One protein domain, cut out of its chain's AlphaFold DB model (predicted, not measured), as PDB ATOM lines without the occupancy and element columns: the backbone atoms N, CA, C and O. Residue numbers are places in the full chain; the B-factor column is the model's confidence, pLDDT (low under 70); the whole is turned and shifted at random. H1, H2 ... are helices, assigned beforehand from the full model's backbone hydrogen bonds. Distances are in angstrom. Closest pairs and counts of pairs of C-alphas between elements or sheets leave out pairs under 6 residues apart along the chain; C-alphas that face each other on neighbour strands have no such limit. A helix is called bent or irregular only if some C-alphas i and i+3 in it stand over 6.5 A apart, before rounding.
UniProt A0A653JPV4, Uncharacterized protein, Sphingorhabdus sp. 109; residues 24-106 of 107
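This is residues 24 to 106 of the 107 residues of an uncharacterized protein of Sphingorhabdus sp. 109 (UniProt A0A653JPV4). The long helix H3 folds back along the other long helix, H1, to make an extended shape with two free ends: its first arm H3a packs on H1 and runs the opposite way, and past a sharp bend its second arm H3b goes off on its own. The short helix H2 sits in the turn that joins the two long helices and packs on H1; residues 24 to 31 and residues 90 to 106 stick out. The printed part has 83 residues, with three named helices in the order H1, H2, H3 and no named strand, and its class is all helix. It is extended, with a radius of gyration of the C-alphas of 18.2 A, and spans 61 by 30 by 14 A; the free stretch at the end of H3 adds much of the length.

Begin with H3, residues 71 to 105, the longest helix at 35 residues. By its hydrogen bonds it was assigned as one helix, but it is bent: C-alphas 88 and 91 are 7.6 A apart. Find C-alpha 71 at (232.917, 227.615, 230.429); from there the arm H3a, residues 71 to 88, runs 25.6 A. The arm H3b, residues 91 to 105, runs 21.7 A and ends with C-alpha 105 at (226.828, 211.234, 189.475). Look next at H1, residues 24 to 54, which runs 45.0 A from C-alpha 24 at (200.947, 214.843, 209.105). Between H1 and H3 find H2, residues 61 to 65.

H3a and H3b stand at a steep tilt of 69 degrees, only just short of about perpendicular. H3a touches H1 with residues 77 to 85 alone, and H1 touches H3a with residues 36 to 44 alone; the closest C-alphas are those of Ser 40 and Arg 81, 6.7 A apart. The two run opposite ways at a shallow tilt of 34 degrees, only just short of steep. H1 touches H2 with residues 45 to 52 alone, where the closest C-alphas are those of Thr 48 and Val 64, 6.4 A apart. H2 and H3a are apart, and H3b is apart from both H1 and H2. In H1, H2, H3a and H3b every backbone O i to N i+4 pair is within hydrogen-bond range.

The two C-alphas farthest apart are those of Trp 58 and Asp 106, at 61.7 A. Without the stretches that stand free, the body has 58 residues and spans 36 by 21 by 15 A. The printed part has no cut; the link from H2 to H3 is tight, the link from H1 to H2 is short, and neither is long. The mean pLDDT of the printed part is 93.6, and look for values under 70 at residues 105 to 106.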
ATOM      1  N   SER A  24     200.893 215.603 207.856       90.62
ATOM      2  CA  SER A  24     200.947 214.843 209.105       90.62
ATOM      3  C   SER A  24     202.385 214.508 209.497       90.62
ATOM      4  O   SER A  24     202.700 214.524 210.688       90.62
ATOM      5  N   VAL A  25     203.273 214.303 208.521       90.00
ATOM      6  CA  VAL A  25     204.698 214.017 208.748       90.00
ATOM      7  C   VAL A  25     205.393 215.223 209.376       90.00
ATOM      8  O   VAL A  25     206.046 215.079 210.407       90.00
ATOM      9  N   ASP A  26     205.165 216.429 208.847       87.69
ATOM     10  CA  ASP A  26     205.707 217.675 209.412       87.69
ATOM     11  C   ASP A  26     205.266 217.902 210.864       87.69
ATOM     12  O   ASP A  26     206.035 218.374 211.706       87.69
ATOM     13  N   LYS A  27     204.010 217.562 211.179       91.62
ATOM     14  CA  LYS A  27     203.479 217.683 212.542       91.62
ATOM     15  C   LYS A  27     204.188 216.725 213.490       91.62
ATOM     16  O   LYS A  27     204.590 217.159 214.566       91.62
ATOM     17  N   VAL A  28     204.351 215.461 213.098       93.81
ATOM     18  CA  VAL A  28     205.050 214.458 213.914       93.81
ATOM     19  C   VAL A  28     206.515 214.840 214.089       93.81
ATOM     20  O   VAL A  28     206.984 214.881 215.224       93.81
ATOM     21  N   LEU A  29     207.213 215.210 213.010       90.62
ATOM     22  CA  LEU A  29     208.598 215.678 213.073       90.62
ATOM     23  C   LEU A  29     208.735 216.842 214.058       90.62
ATOM     24  O   LEU A  29     209.599 216.822 214.927       90.62
ATOM     25  N   ALA A  30     207.839 217.826 213.991       91.62
ATOM     26  CA  ALA A  30     207.869 218.941 214.923       91.62
ATOM     27  C   ALA A  30     207.615 218.544 216.382       91.62
ATOM     28  O   ALA A  30     208.256 219.097 217.274       91.62
ATOM     29  N   MET A  31     206.687 217.615 216.640       95.69
ATOM     30  CA  MET A  31     206.457 217.096 217.993       95.69
ATOM     31  C   MET A  31     207.701 216.374 218.518       95.69
ATOM     32  O   MET A  31     208.100 216.598 219.657       95.69
ATOM     33  N   VAL A  32     208.350 215.560 217.681       95.25
ATOM     34  CA  VAL A  32     209.586 214.850 218.035       95.25
ATOM     35  C   VAL A  32     210.727 215.828 218.306       95.25
ATOM     36  O   VAL A  32     211.435 215.665 219.296       95.25
ATOM     37  N   MET A  33     210.885 216.875 217.492       94.69
ATOM     38  CA  MET A  33     211.907 217.903 217.719       94.69
ATOM     39  C   MET A  33     211.659 218.688 219.011       94.69
ATOM     40  O   MET A  33     212.607 218.944 219.751       94.69
ATOM     41  N   ALA A  34     210.401 219.019 219.323       96.69
ATOM     42  CA  ALA A  34     210.051 219.655 220.592       96.69
ATOM     43  C   ALA A  34     210.406 218.751 221.784       96.69
ATOM     44  O   ALA A  34     211.105 219.184 222.695       96.69
ATOM     45  N   LEU A  35     210.013 217.473 221.737       97.94
ATOM     46  CA  LEU A  35     210.351 216.494 222.778       97.94
ATOM     47  C   LEU A  35     211.864 216.275 222.910       97.94
ATOM     48  O   LEU A  35     212.365 216.144 224.019       97.94
ATOM     49  N   THR A  36     212.598 216.272 221.797       97.19
ATOM     50  CA  THR A  36     214.066 216.181 221.792       97.19
ATOM     51  C   THR A  36     214.686 217.363 222.541       97.19
ATOM     52  O   THR A  36     215.594 217.173 223.346       97.19
ATOM     53  N   GLY A  37     214.164 218.578 222.339       96.69
ATOM     54  CA  GLY A  37     214.580 219.764 223.091       96.69
ATOM     55  C   GLY A  37     214.349 219.618 224.598       96.69
ATOM     56  O   GLY A  37     215.277 219.815 225.379       96.69
ATOM     57  N   GLU A  38     213.154 219.189 225.005       98.19
ATOM     58  CA  GLU A  38     212.832 218.950 226.422       98.19
ATOM     59  C   GLU A  38     213.753 217.890 227.050       98.19
ATOM     60  O   GLU A  38     214.278 218.077 228.147       98.19
ATOM     61  N   VAL A  39     214.029 216.792 226.338       97.69
ATOM     62  CA  VAL A  39     214.959 215.747 226.802       97.69
ATOM     63  C   VAL A  39     216.385 216.283 226.940       97.69
ATOM     64  O   VAL A  39     217.086 215.913 227.885       97.69
ATOM     65  N   SER A  40     216.818 217.175 226.045       96.94
ATOM     66  CA  SER A  40     218.118 217.841 226.161       96.94
ATOM     67  C   SER A  40     218.206 218.675 227.441       96.94
ATOM     68  O   SER A  40     219.181 218.553 228.176       96.94
ATOM     69  N   VAL A  41     217.173 219.467 227.750       96.44
ATOM     70  CA  VAL A  41     217.114 220.284 228.977       96.44
ATOM     71  C   VAL A  41     217.118 219.404 230.229       96.44
ATOM     72  O   VAL A  41     217.835 219.685 231.189       96.44
ATOM     73  N   LEU A  42     216.362 218.301 230.220       97.69
ATOM     74  CA  LEU A  42     216.355 217.339 231.327       97.69
ATOM     75  C   LEU A  42     217.717 216.663 231.520       97.69
ATOM     76  O   LEU A  42     218.125 216.430 232.658       97.69
ATOM     77  N   SER A  43     218.428 216.378 230.428       97.00
ATOM     78  CA  SER A  43     219.778 215.809 230.476       97.00
ATOM     79  C   SER A  43     220.774 216.787 231.106       97.00
ATOM     80  O   SER A  43     221.559 216.383 231.961       97.00
ATOM     81  N   ASP A  44     220.697 218.076 230.763       97.00
ATOM     82  CA  ASP A  44     221.533 219.116 231.376       97.00
ATOM     83  C   ASP A  44     221.192 219.316 232.862       97.00
ATOM     84  O   ASP A  44     222.083 219.486 233.695       97.00
ATOM     85  N   ARG A  45     219.908 219.217 233.233       97.31
ATOM     86  CA  ARG A  45     219.494 219.247 234.643       97.31
ATOM     87  C   ARG A  45     220.045 218.052 235.426       97.31
ATOM     88  O   ARG A  45     220.492 218.222 236.560       97.31
ATOM     89  N   LEU A  46     220.031 216.853 234.842       97.62
ATOM     90  CA  LEU A  46     220.616 215.656 235.453       97.62
ATOM     91  C   LEU A  46     222.136 215.793 235.617       97.62
ATOM     92  O   LEU A  46     222.664 215.492 236.684       97.62
ATOM     93  N   ASP A  47     222.822 216.332 234.610       97.56
ATOM     94  CA  ASP A  47     224.249 216.662 234.680       97.56
ATOM     95  C   ASP A  47     224.555 217.647 235.827       97.56
ATOM     96  O   ASP A  47     225.500 217.428 236.589       97.56
ATOM     97  N   THR A  48     223.717 218.675 236.038       98.25
ATOM     98  CA  THR A  48     223.824 219.550 237.221       98.25
ATOM     99  C   THR A  48     223.701 218.752 238.522       98.25
ATOM    100  O   THR A  48     224.499 218.940 239.442       98.25
ATOM    101  N   HIS A  49     222.728 217.840 238.619       98.19
ATOM    102  CA  HIS A  49     222.548 217.005 239.809       98.19
ATOM    103  C   HIS A  49     223.787 216.143 240.110       98.19
ATOM    104  O   HIS A  49     224.213 216.065 241.266       98.19
ATOM    105  N   GLU A  50     224.398 215.541 239.089       97.44
ATOM    106  CA  GLU A  50     225.623 214.745 239.226       97.44
ATOM    107  C   GLU A  50     226.822 215.598 239.662       97.44
ATOM    108  O   GLU A  50     227.593 215.201 240.542       97.44
ATOM    109  N   LYS A  51     226.963 216.804 239.101       97.44
ATOM    110  CA  LYS A  51     228.025 217.754 239.464       97.44
ATOM    111  C   LYS A  51     227.876 218.265 240.901       97.44
ATOM    112  O   LYS A  51     228.867 218.287 241.636       97.44
ATOM    113  N   LEU A  52     226.657 218.579 241.346       98.06
ATOM    114  CA  LEU A  52     226.371 218.923 242.747       98.06
ATOM    115  C   LEU A  52     226.720 217.765 243.691       98.06
ATOM    116  O   LEU A  52     227.405 217.970 244.695       98.06
ATOM    117  N   ALA A  53     226.331 216.536 243.337       97.38
ATOM    118  CA  ALA A  53     226.665 215.350 244.119       97.38
ATOM    119  C   ALA A  53     228.187 215.138 244.221       97.38
ATOM    120  O   ALA A  53     228.703 214.863 245.307       97.38
ATOM    121  N   LYS A  54     228.931 215.345 243.124       96.88
ATOM    122  CA  LYS A  54     230.404 215.307 243.109       96.88
ATOM    123  C   LYS A  54     231.019 216.372 244.022       96.88
ATOM    124  O   LYS A  54     232.003 216.093 244.708       96.88
ATOM    125  N   ALA A  55     230.415 217.558 244.080       96.25
ATOM    126  CA  ALA A  55     230.788 218.632 245.000       96.25
ATOM    127  C   ALA A  55     230.340 218.384 246.456       96.25
ATOM    128  O   ALA A  55     230.617 219.207 247.327       96.25
ATOM    129  N   LYS A  56     229.680 217.249 246.744       97.56
ATOM    130  CA  LYS A  56     229.079 216.912 248.046       97.56
ATOM    131  C   LYS A  56     228.021 217.926 248.502       97.56
ATOM    132  O   LYS A  56     227.790 218.086 249.700       97.56
ATOM    133  N   ILE A  57     227.369 218.584 247.549       97.56
ATOM    134  CA  ILE A  57     226.243 219.488 247.775       97.56
ATOM    135  C   ILE A  57     224.957 218.699 247.532       97.56
ATOM    136  O   ILE A  57     224.826 217.993 246.531       97.56
ATOM    137  N   TRP A  58     223.995 218.802 248.450       97.19
ATOM    138  CA  TRP A  58     222.718 218.115 248.287       97.19
ATOM    139  C   TRP A  58     221.929 218.724 247.113       97.19
ATOM    140  O   TRP A  58     221.767 219.946 247.073       97.19
ATOM    141  N   PRO A  59     221.413 217.920 246.172       96.12
ATOM    142  CA  PRO A  59     220.712 218.422 244.993       96.12
ATOM    143  C   PRO A  59     219.275 218.880 245.311       96.12
ATOM    144  O   PRO A  59     218.304 218.215 244.949       96.12
ATOM    145  N   THR A  60     219.116 220.014 245.999       97.38
ATOM    146  CA  THR A  60     217.809 220.683 246.137       97.38
ATOM    147  C   THR A  60     217.466 221.476 244.870       97.38
ATOM    148  O   THR A  60     218.377 221.808 244.106       97.38
ATOM    149  N   PRO A  61     216.186 221.823 244.632       97.38
ATOM    150  CA  PRO A  61     215.818 222.737 243.553       97.38
ATOM    151  C   PRO A  61     216.635 224.037 243.574       97.38
ATOM    152  O   PRO A  61     217.169 224.427 242.546       97.38
ATOM    153  N   GLU A  62     216.829 224.649 244.742       97.69
ATOM    154  CA  GLU A  62     217.566 225.909 244.896       97.69
ATOM    155  C   GLU A  62     219.038 225.766 244.494       97.69
ATOM    156  O   GLU A  62     219.576 226.627 243.798       97.69
ATOM    157  N   ASN A  63     219.687 224.664 244.879       97.56
ATOM    158  CA  ASN A  63     221.081 224.395 244.520       97.56
ATOM    159  C   ASN A  63     221.250 224.106 243.024       97.56
ATOM    160  O   ASN A  63     222.298 224.398 242.459       97.56
ATOM    161  N   VAL A  64     220.232 223.538 242.376       97.56
ATOM    162  CA  VAL A  64     220.243 223.306 240.924       97.56
ATOM    163  C   VAL A  64     220.077 224.614 240.163       97.56
ATOM    164  O   VAL A  64     220.817 224.846 239.214       97.56
ATOM    165  N   GLU A  65     219.146 225.476 240.583       96.50
ATOM    166  CA  GLU A  65     218.915 226.773 239.928       96.50
ATOM    167  C   GLU A  65     220.058 227.774 240.165       96.50
ATOM    168  O   GLU A  65     220.277 228.665 239.351       96.50
ATOM    169  N   SER A  66     220.797 227.640 241.270       96.62
ATOM    170  CA  SER A  66     221.962 228.484 241.583       96.62
ATOM    171  C   SER A  66     223.296 227.905 241.105       96.62
ATOM    172  O   SER A  66     224.342 228.503 241.352       96.62
ATOM    173  N   PHE A  67     223.282 226.750 240.435       97.25
ATOM    174  CA  PHE A  67     224.497 226.136 239.918       97.25
ATOM    175  C   PHE A  67     225.150 227.031 238.855       97.25
ATOM    176  O   PHE A  67     224.550 227.325 237.820       97.25
ATOM    177  N   GLU A  68     226.399 227.434 239.092       95.19
ATOM    178  CA  GLU A  68     227.165 228.224 238.130       95.19
ATOM    179  C   GLU A  68     227.660 227.341 236.981       95.19
ATOM    180  O   GLU A  68     228.432 226.397 237.169       95.19
ATOM    181  N   ILE A  69     227.219 227.670 235.769       95.25
ATOM    182  CA  ILE A  69     227.688 227.025 234.549       95.25
ATOM    183  C   ILE A  69     229.018 227.675 234.167       95.25
ATOM    184  O   ILE A  69     229.050 228.808 233.689       95.25
ATOM    185  N   THR A  70     230.120 226.968 234.417       97.06
ATOM    186  CA  THR A  70     231.446 227.398 233.958       97.06
ATOM    187  C   THR A  70     231.593 227.161 232.457       97.06
ATOM    188  O   THR A  70     230.842 226.387 231.861       97.06
ATOM    189  N   GLU A  71     232.594 227.793 231.849       97.56
ATOM    190  CA  GLU A  71     232.917 227.615 230.429       97.56
ATOM    191  C   GLU A  71     233.151 226.135 230.078       97.56
ATOM    192  O   GLU A  71     232.655 225.639 229.071       97.56
ATOM    193  N   GLU A  72     233.838 225.391 230.947       96.50
ATOM    194  CA  GLU A  72     234.076 223.959 230.754       96.50
ATOM    195  C   GLU A  72     232.770 223.156 230.775       96.50
ATOM    196  O   GLU A  72     232.591 222.239 229.974       96.50
ATOM    197  N   VAL A  73     231.836 223.501 231.668       96.75
ATOM    198  CA  VAL A  73     230.531 222.830 231.741       96.75
ATOM    199  C   VAL A  73     229.686 223.137 230.508       96.75
ATOM    200  O   VAL A  73     229.032 222.230 229.992       96.75
ATOM    201  N   GLU A  74     229.697 224.378 230.019       97.00
ATOM    202  CA  GLU A  74     228.976 224.736 228.792       97.00
ATOM    203  C   GLU A  74     229.542 223.971 227.589       97.00
ATOM    204  O   GLU A  74     228.775 223.372 226.839       97.00
ATOM    205  N   GLN A  75     230.870 223.868 227.461       97.94
ATOM    206  CA  GLN A  75     231.511 223.092 226.392       97.94
ATOM    207  C   GLN A  75     231.158 221.598 226.450       97.94
ATOM    208  O   GLN A  75     230.839 220.994 225.420       97.94
ATOM    209  N   GLU A  76     231.167 220.991 227.643       96.88
ATOM    210  CA  GLU A  76     230.720 219.604 227.837       96.88
ATOM    211  C   GLU A  76     229.255 219.418 227.407       96.88
ATOM    212  O   GLU A  76     228.907 218.421 226.761       96.88
ATOM    213  N   ARG A  77     228.384 220.375 227.753       97.12
ATOM    214  CA  ARG A  77     226.966 220.354 227.372       97.12
ATOM    215  C   ARG A  77     226.793 220.515 225.874       97.12
ATOM    216  O   ARG A  77     226.065 219.729 225.276       97.12
ATOM    217  N   ASP A  78     227.490 221.453 225.252       97.25
ATOM    218  CA  ASP A  78     227.456 221.671 223.808       97.25
ATOM    219  C   ASP A  78     227.866 220.432 223.026       97.25
ATOM    220  O   ASP A  78     227.145 220.008 222.117       97.25
ATOM    221  N   GLN A  79     228.972 219.799 223.417       97.56
ATOM    222  CA  GLN A  79     229.415 218.556 222.799       97.56
ATOM    223  C   GLN A  79     228.337 217.474 222.918       97.56
ATOM    224  O   GLN A  79     227.929 216.877 221.918       97.56
ATOM    225  N   ARG A  80     227.812 217.260 224.129       96.62
ATOM    226  CA  ARG A  80     226.783 216.248 224.391       96.62
ATOM    227  C   ARG A  80     225.490 216.520 223.622       96.62
ATOM    228  O   ARG A  80     224.899 215.582 223.081       96.62
ATOM    229  N   ARG A  81     225.053 217.783 223.550       96.75
ATOM    230  CA  ARG A  81     223.881 218.224 222.776       96.75
ATOM    231  C   ARG A  81     224.087 217.976 221.288       96.75
ATOM    232  O   ARG A  81     223.195 217.427 220.643       96.75
ATOM    233  N   GLY A  82     225.261 218.313 220.756       96.31
ATOM    234  CA  GLY A  82     225.628 218.064 219.364       96.31
ATOM    235  C   GLY A  82     225.589 216.577 219.012       96.31
ATOM    236  O   GLY A  82     224.956 216.184 218.033       96.31
ATOM    237  N   GLU A  83     226.182 215.726 219.850       96.56
ATOM    238  CA  GLU A  83     226.136 214.272 219.671       96.56
ATOM    239  C   GLU A  83     224.714 213.712 219.786       96.56
ATOM    240  O   GLU A  83     224.321 212.831 219.016       96.56
ATOM    241  N   TYR A  84     223.930 214.205 220.747       96.19
ATOM    242  CA  TYR A  84     222.542 213.798 220.930       96.19
ATOM    243  C   TYR A  84     221.692 214.143 219.708       96.19
ATOM    244  O   TYR A  84     221.027 213.262 219.158       96.19
ATOM    245  N   LEU A  85     221.783 215.385 219.232       95.31
ATOM    246  CA  LEU A  85     221.087 215.826 218.032       95.31
ATOM    247  C   LEU A  85     221.557 215.048 216.799       95.31
ATOM    248  O   LEU A  85     220.729 214.626 215.998       95.31
ATOM    249  N   GLY A  86     222.861 214.784 216.682       95.62
ATOM    250  CA  GLY A  86     223.426 213.951 215.624       95.62
ATOM    251  C   GLY A  86     222.830 212.541 215.605       95.62
ATOM    252  O   GLY A  86     222.473 212.042 214.541       95.62
ATOM    253  N   ARG A  87     222.633 211.912 216.772       95.44
ATOM    254  CA  ARG A  87     221.969 210.598 216.869       95.44
ATOM    255  C   ARG A  87     220.502 210.651 216.444       95.44
ATOM    256  O   ARG A  87     220.062 209.748 215.736       95.44
ATOM    257  N   VAL A  88     219.764 211.684 216.855       95.31
ATOM    258  CA  VAL A  88     218.345 211.869 216.496       95.31
ATOM    259  C   VAL A  88     218.186 212.127 214.994       95.31
ATOM    260  O   VAL A  88     217.330 211.528 214.349       95.31
ATOM    261  N   MET A  89     219.050 212.964 214.420       94.62
ATOM    262  CA  MET A  89     218.987 213.395 213.018       94.62
ATOM    263  C   MET A  89     219.740 212.477 212.050       94.62
ATOM    264  O   MET A  89     219.789 212.762 210.850       94.62
ATOM    265  N   ARG A  90     220.324 211.378 212.536       93.94
ATOM    266  CA  ARG A  90     221.188 210.500 211.737       93.94
ATOM    267  C   ARG A  90     220.511 210.016 210.457       93.94
ATOM    268  O   ARG A  90     221.094 210.145 209.390       93.94
ATOM    269  N   ILE A  91     219.269 209.546 210.554       90.25
ATOM    270  CA  ILE A  91     218.511 209.017 209.405       90.25
ATOM    271  C   ILE A  91     218.319 210.099 208.331       90.25
ATOM    272  O   ILE A  91     218.578 209.863 207.156       90.25
ATOM    273  N   VAL A  92     217.931 211.310 208.744       87.56
ATOM    274  CA  VAL A  92     217.721 212.451 207.835       87.56
ATOM    275  C   VAL A  92     219.036 212.873 207.172       87.56
ATOM    276  O   VAL A  92     219.067 213.231 205.997       87.56
ATOM    277  N   THR A  93     220.137 212.818 207.921       87.88
ATOM    278  CA  THR A  93     221.466 213.192 207.425       87.88
ATOM    279  C   THR A  93     221.989 212.170 206.413       87.88
ATOM    280  O   THR A  93     222.444 212.562 205.341       87.88
ATOM    281  N   GLU A  94     221.856 210.871 206.702       92.00
ATOM    282  CA  GLU A  94     222.221 209.776 205.790       92.00
ATOM    283  C   GLU A  94     221.433 209.856 204.465       92.00
ATOM    284  O   GLU A  94     221.997 209.672 203.381       92.00
ATOM    285  N   GLU A  95     220.138 210.187 204.530       88.56
ATOM    286  CA  GLU A  95     219.292 210.376 203.347       88.56
ATOM    287  C   GLU A  95     219.719 211.596 202.516       88.56
ATOM    288  O   GLU A  95     219.873 211.497 201.295       88.56
ATOM    289  N   LEU A  96     220.001 212.728 203.170       87.25
ATOM    290  CA  LEU A  96     220.507 213.930 202.506       87.25
ATOM    291  C   LEU A  96     221.849 213.678 201.802       87.25
ATOM    292  O   LEU A  96     222.063 214.145 200.683       87.25
ATOM    293  N   GLU A  97     222.765 212.951 202.442       89.75
ATOM    294  CA  GLU A  97     224.052 212.579 201.848       89.75
ATOM    295  C   GLU A  97     223.887 211.669 200.633       89.75
ATOM    296  O   GLU A  97     224.591 211.839 199.635       89.75
ATOM    297  N   ARG A  98     222.945 210.720 200.685       90.75
ATOM    298  CA  ARG A  98     222.620 209.875 199.533       90.75
ATOM    299  C   ARG A  98     222.108 210.708 198.360       90.75
ATOM    300  O   ARG A  98     222.660 210.588 197.273       90.75
ATOM    301  N   LEU A  99     221.136 211.589 198.596       87.38
ATOM    302  CA  LEU A  99     220.584 212.459 197.552       87.38
ATOM    303  C   LEU A  99     221.664 213.336 196.901       87.38
ATOM    304  O   LEU A  99     221.675 213.491 195.684       87.38
ATOM    305  N   LYS A 100     222.611 213.866 197.688       86.62
ATOM    306  CA  LYS A 100     223.754 214.643 197.169       86.62
ATOM    307  C   LYS A 100     224.704 213.820 196.289       86.62
ATOM    308  O   LYS A 100     225.295 214.375 195.364       86.62
ATOM    309  N   ARG A 101     224.896 212.527 196.577       88.06
ATOM    310  CA  ARG A 101     225.722 211.626 195.746       88.06
ATOM    311  C   ARG A 101     225.043 211.293 194.420       88.06
ATOM    312  O   ARG A 101     225.698 211.293 193.381       88.06
ATOM    313  N   ASP A 102     223.738 211.056 194.456       82.44
ATOM    314  CA  ASP A 102     222.971 210.698 193.263       82.44
ATOM    315  C   ASP A 102     222.922 211.876 192.269       82.44
ATOM    316  O   ASP A 102     223.136 211.684 191.076       82.44
ATOM    317  N   THR A 103     222.773 213.118 192.751       75.56
ATOM    318  CA  THR A 103     222.794 214.320 191.890       75.56
ATOM    319  C   THR A 103     224.173 214.682 191.338       75.56
ATOM    320  O   THR A 103     224.251 215.349 190.313       75.56
ATOM    321  N   SER A 104     225.262 214.258 191.987       70.44
ATOM    322  CA  SER A 104     226.638 214.505 191.522       70.44
ATOM    323  C   SER A 104     227.169 213.438 190.562       70.44
ATOM    324  O   SER A 104     228.199 213.658 189.936       70.44
ATOM    325  N   THR A 105     226.477 212.304 190.429       60.56
ATOM    326  CA  THR A 105     226.828 211.234 189.475       60.56
ATOM    327  C   THR A 105     226.138 211.423 188.115       60.56
ATOM    328  O   THR A 105     226.571 210.844 187.123       60.56
ATOM    329  N   ASP A 106     225.085 212.245 188.060       57.09
ATOM    330  CA  ASP A 106     224.266 212.522 186.865       57.09
ATOM    331  C   ASP A 106     224.624 213.869 186.183       57.09
ATOM    332  O   ASP A 106     223.873 214.382 185.356       57.09
TER     333      ASP A 106